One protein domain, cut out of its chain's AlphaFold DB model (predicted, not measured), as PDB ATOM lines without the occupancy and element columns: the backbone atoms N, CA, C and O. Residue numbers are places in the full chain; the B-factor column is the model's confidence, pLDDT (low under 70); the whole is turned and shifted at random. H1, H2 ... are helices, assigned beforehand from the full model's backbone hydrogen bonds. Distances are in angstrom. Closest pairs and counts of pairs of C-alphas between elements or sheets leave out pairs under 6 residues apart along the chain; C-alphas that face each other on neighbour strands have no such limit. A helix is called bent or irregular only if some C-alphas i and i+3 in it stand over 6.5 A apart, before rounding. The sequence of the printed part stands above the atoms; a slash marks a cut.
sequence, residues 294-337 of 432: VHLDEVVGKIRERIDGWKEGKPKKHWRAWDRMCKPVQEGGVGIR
ATOM      1  N   VAL A 294     -16.494 -26.536  51.970       81.75
ATOM      2  CA  VAL A 294     -16.904 -25.644  50.863       81.75
ATOM      3  C   VAL A 294     -15.732 -24.936  50.164       81.75
ATOM      4  O   VAL A 294     -15.818 -24.549  49.005       81.75
ATOM      5  N   HIS A 295     -14.597 -24.755  50.845       83.19
ATOM      6  CA  HIS A 295     -13.410 -24.144  50.242       83.19
ATOM      7  C   HIS A 295     -12.633 -25.119  49.342       83.19
ATOM      8  O   HIS A 295     -11.788 -24.683  48.563       83.19
ATOM      9  N   LEU A 296     -12.885 -26.426  49.465       81.94
ATOM     10  CA  LEU A 296     -12.188 -27.483  48.733       81.94
ATOM     11  C   LEU A 296     -12.894 -27.878  47.432       81.94
ATOM     12  O   LEU A 296     -12.320 -28.640  46.655       81.94
ATOM     13  N   ASP A 297     -14.078 -27.331  47.155       81.81
ATOM     14  CA  ASP A 297     -14.894 -27.694  45.991       81.81
ATOM     15  C   ASP A 297     -14.142 -27.542  44.663       81.81
ATOM     16  O   ASP A 297     -14.246 -28.402  43.793       81.81
ATOM     17  N   GLU A 298     -13.315 -26.503  44.508       79.31
ATOM     18  CA  GLU A 298     -12.505 -26.328  43.295       79.31
ATOM     19  C   GLU A 298     -11.440 -27.421  43.137       79.31
ATOM     20  O   GLU A 298     -11.180 -27.885  42.026       79.31
ATOM     21  N   VAL A 299     -10.804 -27.832  44.236       79.50
ATOM     22  CA  VAL A 299      -9.790 -28.897  44.217       79.50
ATOM     23  C   VAL A 299     -10.456 -30.227  43.879       79.50
ATOM     24  O   VAL A 299      -9.975 -30.952  43.011       79.50
ATOM     25  N   VAL A 300     -11.601 -30.508  44.505       81.88
ATOM     26  CA  VAL A 300     -12.422 -31.688  44.211       81.88
ATOM     27  C   VAL A 300     -12.894 -31.676  42.755       81.88
ATOM     28  O   VAL A 300     -12.860 -32.714  42.100       81.88
ATOM     29  N   GLY A 301     -13.272 -30.510  42.223       80.88
ATOM     30  CA  GLY A 301     -13.648 -30.323  40.823       80.88
ATOM     31  C   GLY A 301     -12.531 -30.715  39.858       80.88
ATOM     32  O   GLY A 301     -12.759 -31.534  38.977       80.88
ATOM     33  N   LYS A 302     -11.302 -30.236  40.082       78.81
ATOM     34  CA  LYS A 302     -10.134 -30.599  39.251       78.81
ATOM     35  C   LYS A 302      -9.803 -32.089  39.315       78.81
ATOM     36  O   LYS A 302      -9.444 -32.687  38.305       78.81
ATOM     37  N   ILE A 303      -9.928 -32.699  40.496       76.81
ATOM     38  CA  ILE A 303      -9.749 -34.149  40.657       76.81
ATOM     39  C   ILE A 303     -10.824 -34.896  39.863       76.81
ATOM     40  O   ILE A 303     -10.505 -35.843  39.151       76.81
ATOM     41  N   ARG A 304     -12.083 -34.449  39.935       77.25
ATOM     42  CA  ARG A 304     -13.193 -35.036  39.180       77.25
ATOM     43  C   ARG A 304     -12.975 -34.922  37.672       77.25
ATOM     44  O   ARG A 304     -13.068 -35.937  37.000       77.25
ATOM     45  N   GLU A 305     -12.596 -33.748  37.171       75.00
ATOM     46  CA  GLU A 305     -12.264 -33.533  35.753       75.00
ATOM     47  C   GLU A 305     -11.138 -34.457  35.267       75.00
ATOM     48  O   GLU A 305     -11.154 -34.895  34.121       75.00
ATOM     49  N   ARG A 306     -10.167 -34.779  36.133       70.75
ATOM     50  CA  ARG A 306      -9.076 -35.706  35.801       70.75
ATOM     51  C   ARG A 306      -9.507 -37.177  35.840       70.75
ATOM     52  O   ARG A 306      -8.945 -37.977  35.102       70.75
ATOM     53  N   ILE A 307     -10.458 -37.532  36.707       70.81
ATOM     54  CA  ILE A 307     -11.002 -38.897  36.841       70.81
ATOM     55  C   ILE A 307     -12.043 -39.196  35.758       70.81
ATOM     56  O   ILE A 307     -12.164 -40.345  35.330       70.81
ATOM     57  N   ASP A 308     -12.797 -38.187  35.328       68.75
ATOM     58  CA  ASP A 308     -13.784 -38.306  34.263       68.75
ATOM     59  C   ASP A 308     -13.052 -38.564  32.929       68.75
ATOM     60  O   ASP A 308     -12.672 -37.658  32.189       68.75
ATOM     61  N   GLY A 309     -12.801 -39.844  32.643       56.59
ATOM     62  CA  GLY A 309     -12.206 -40.302  31.392       56.59
ATOM     63  C   GLY A 309     -13.167 -40.148  30.209       56.59
ATOM     64  O   GLY A 309     -14.385 -40.275  30.348       56.59
ATOM     65  N   TRP A 310     -12.610 -39.920  29.019       50.69
ATOM     66  CA  TRP A 310     -13.370 -39.785  27.775       50.69
ATOM     67  C   TRP A 310     -13.254 -41.067  26.941       50.69
ATOM     68  O   TRP A 310     -12.165 -41.411  26.488       50.69
ATOM     69  N   LYS A 311     -14.376 -41.759  26.691       47.62
ATOM     70  CA  LYS A 311     -14.472 -42.808  25.659       47.62
ATOM     71  C   LYS A 311     -15.744 -42.574  24.840       47.62
ATOM     72  O   LYS A 311     -16.819 -42.445  25.415       47.62
ATOM     73  N   GLU A 312     -15.611 -42.444  23.518       53.22
ATOM     74  CA  GLU A 312     -16.744 -42.260  22.583       53.22
ATOM     75  C   GLU A 312     -17.713 -41.120  22.970       53.22
ATOM     76  O   GLU A 312     -18.931 -41.233  22.843       53.22
ATOM     77  N   GLY A 313     -17.184 -40.011  23.501       53.56
ATOM     78  CA  GLY A 313     -17.995 -38.844  23.865       53.56
ATOM     79  C   GLY A 313     -18.937 -39.045  25.060       53.56
ATOM     80  O   GLY A 313     -19.766 -38.174  25.315       53.56
ATOM     81  N   LYS A 314     -18.821 -40.153  25.811       51.69
ATOM     82  CA  LYS A 314     -19.604 -40.398  27.031       51.69
ATOM     83  C   LYS A 314     -18.678 -40.594  28.240       51.69
ATOM     84  O   LYS A 314     -17.766 -41.419  28.173       51.69
ATOM     85  N   PRO A 315     -18.908 -39.893  29.364       55.41
ATOM     86  CA  PRO A 315     -18.160 -40.144  30.590       55.41
ATOM     87  C   PRO A 315     -18.536 -41.529  31.139       55.41
ATOM     88  O   PRO A 315     -19.686 -41.763  31.514       55.41
ATOM     89  N   LYS A 316     -17.579 -42.463  31.191       59.34
ATOM     90  CA  LYS A 316     -17.731 -43.742  31.907       59.34
ATOM     91  C   LYS A 316     -16.881 -43.714  33.170       59.34
ATOM     92  O   LYS A 316     -15.679 -43.483  33.114       59.34
ATOM     93  N   LYS A 317     -17.517 -43.980  34.312       61.91
ATOM     94  CA  LYS A 317     -16.847 -44.084  35.611       61.91
ATOM     95  C   LYS A 317     -16.483 -45.540  35.866       61.91
ATOM     96  O   LYS A 317     -17.361 -46.401  35.862       61.91
ATOM     97  N   HIS A 318     -15.206 -45.803  36.110       61.47
ATOM     98  CA  HIS A 318     -14.738 -47.096  36.597       61.47
ATOM     99  C   HIS A 318     -14.418 -46.960  38.083       61.47
ATOM    100  O   HIS A 318     -13.538 -46.190  38.465       61.47
ATOM    101  N   TRP A 319     -15.155 -47.680  38.927       60.25
ATOM    102  CA  TRP A 319     -14.896 -47.695  40.362       60.25
ATOM    103  C   TRP A 319     -13.624 -48.489  40.640       60.25
ATOM    104  O   TRP A 319     -13.505 -49.653  40.261       60.25
ATOM    105  N   ARG A 320     -12.668 -47.851  41.308       69.81
ATOM    106  CA  ARG A 320     -11.441 -48.479  41.790       69.81
ATOM    107  C   ARG A 320     -11.132 -47.938  43.177       69.81
ATOM    108  O   ARG A 320     -11.473 -46.800  43.489       69.81
ATOM    109  N   ALA A 321     -10.506 -48.765  44.006       76.56
ATOM    110  CA  ALA A 321     -10.098 -48.358  45.342       76.56
ATOM    111  C   ALA A 321      -9.112 -47.170  45.274       76.56
ATOM    112  O   ALA A 321      -8.244 -47.123  44.395       76.56
ATOM    113  N   TRP A 322      -9.293 -46.189  46.164       78.19
ATOM    114  CA  TRP A 322      -8.568 -44.911  46.143       78.19
ATOM    115  C   TRP A 322      -7.054 -45.087  46.306       78.19
ATOM    116  O   TRP A 322      -6.270 -44.465  45.596       78.19
ATOM    117  N   ASP A 323      -6.638 -46.000  47.179       79.50
ATOM    118  CA  ASP A 323      -5.247 -46.418  47.371       79.50
ATOM    119  C   ASP A 323      -4.592 -46.892  46.064       79.50
ATOM    120  O   ASP A 323      -3.479 -46.486  45.738       79.50
ATOM    121  N   ARG A 324      -5.313 -47.687  45.263       78.81
ATOM    122  CA  ARG A 324      -4.846 -48.163  43.956       78.81
ATOM    123  C   ARG A 324      -4.854 -47.063  42.901       78.81
ATOM    124  O   ARG A 324      -3.997 -47.078  42.024       78.81
ATOM    125  N   MET A 325      -5.796 -46.121  42.968       77.38
ATOM    126  CA  MET A 325      -5.787 -44.943  42.092       77.38
ATOM    127  C   MET A 325      -4.588 -44.042  42.367       77.38
ATOM    128  O   MET A 325      -4.075 -43.421  41.436       77.38
ATOM    129  N   CYS A 326      -4.143 -43.984  43.624       81.19
ATOM    130  CA  CYS A 326      -3.075 -43.092  44.038       81.19
ATOM    131  C   CYS A 326      -1.657 -43.551  43.701       81.19
ATOM    132  O   CYS A 326      -0.699 -42.818  43.959       81.19
ATOM    133  N   LYS A 327      -1.517 -44.745  43.125       80.06
ATOM    134  CA  LYS A 327      -0.233 -45.254  42.658       80.06
ATOM    135  C   LYS A 327       0.290 -44.466  41.445       80.06
ATOM    136  O   LYS A 327      -0.507 -43.854  40.718       80.06
ATOM    137  N   PRO A 328       1.613 -44.484  41.199       78.62
ATOM    138  CA  PRO A 328       2.182 -44.020  39.940       78.62
ATOM    139  C   PRO A 328       1.497 -44.678  38.738       78.62
ATOM    140  O   PRO A 328       1.006 -45.807  38.834       78.62
ATOM    141  N   VAL A 329       1.475 -43.983  37.600       75.00
ATOM    142  CA  VAL A 329       0.873 -44.506  36.359       75.00
ATOM    143  C   VAL A 329       1.546 -45.820  35.947       75.00
ATOM    144  O   VAL A 329       0.873 -46.765  35.547       75.00
ATOM    145  N   GLN A 330       2.858 -45.920  36.171       79.75
ATOM    146  CA  GLN A 330       3.688 -47.098  35.908       79.75
ATOM    147  C   GLN A 330       3.272 -48.320  36.744       79.75
ATOM    148  O   GLN A 330       3.362 -49.450  36.281       79.75
ATOM    149  N   GLU A 331       2.755 -48.103  37.956       80.94
ATOM    150  CA  GLU A 331       2.219 -49.156  38.830       80.94
ATOM    151  C   GLU A 331       0.712 -49.395  38.609       80.94
ATOM    152  O   GLU A 331       0.018 -50.010  39.429       80.94
ATOM    153  N   GLY A 332       0.173 -48.867  37.509       70.06
ATOM    154  CA  GLY A 332      -1.225 -48.990  37.131       70.06
ATOM    155  C   GLY A 332      -2.168 -48.080  37.915       70.06
ATOM    156  O   GLY A 332      -3.357 -48.395  37.967       70.06
ATOM    157  N   GLY A 333      -1.689 -47.006  38.551       76.00
ATOM    158  CA  GLY A 333      -2.531 -45.956  39.137       76.00
ATOM    159  C   GLY A 333      -2.871 -44.832  38.148       76.00
ATOM    160  O   GLY A 333      -2.572 -44.914  36.963       76.00
ATOM    161  N   VAL A 334      -3.527 -43.770  38.626       70.75
ATOM    162  CA  VAL A 334      -3.955 -42.610  37.806       70.75
ATOM    163  C   VAL A 334      -2.957 -41.442  37.929       70.75
ATOM    164  O   VAL A 334      -3.156 -40.371  37.362       70.75
ATOM    165  N   GLY A 335      -1.880 -41.615  38.707       70.62
ATOM    166  CA  GLY A 335      -0.901 -40.555  38.969       70.62
ATOM    167  C   GLY A 335      -1.413 -39.450  39.907       70.62
ATOM    168  O   GLY A 335      -0.789 -38.396  40.027       70.62
ATOM    169  N   ILE A 336      -2.541 -39.667  40.596       76.75
ATOM    170  CA  ILE A 336      -3.068 -38.745  41.612       76.75
ATOM    171  C   ILE A 336      -2.441 -39.102  42.956       76.75
ATOM    172  O   ILE A 336      -2.808 -40.098  43.555       76.75
ATOM    173  N   ARG A 337      -1.533 -38.289  43.490       79.06
ATOM    174  CA  ARG A 337      -0.925 -38.590  44.799       79.06
ATOM    175  C   ARG A 337      -1.973 -38.686  45.912       79.06
ATOM    176  O   ARG A 337      -2.924 -37.905  45.950       79.06
TER     177      ARG A 337
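This is residues 294 to 337 of the 432 residues of the protein "uncharacterized protein LOC108990210" of Juglans regia (UniProt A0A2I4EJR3). One helix, H1, makes an arm whose residues 294 to 302 stick out free; a long loop then folds back in a narrow turn, residues 310 to 315, and climbs to a small head of short helix H2 and a coiled tail, residues 326 to 337. The printed part has 44 residues with two named helices, H1 then H2, and no named strand. The class is all helix, with 18 residues in named elements, under half. The whole is loose, radius of gyration of the C-alphas 11.7 A, and flat, spanning 32 by 27 by 15 A.

Find C-alpha 294 at (-16.904, -25.644, 50.863); from there H1, residues 294 to 307, runs 20.2 A to C-alpha 307 at (-11.002, -38.897, 36.841). H1 is irregular: C-alphas 295 and 298 are 7.3 A apart. H2, residues 322 to 325, runs 4.9 A to C-alpha 325 at (-5.787, -44.943, 42.092).

H1 and H2 are apart, with no C-alpha of one within 8 A of the other. Between them, residues 310 to 311 pair antiparallel with residues 314 to 315. In H1, 8 of 10 O i to N i+4 pairs are within hydrogen-bond range; H2 is too short for such a pair.

The farthest C-alphas, Val 294 and Gln 330, are 33.3 A apart. The printed part has no cut. The link from H1 to H2, 14 residues, is long. Look there for pLDDT under 70, at residues 308 to 320.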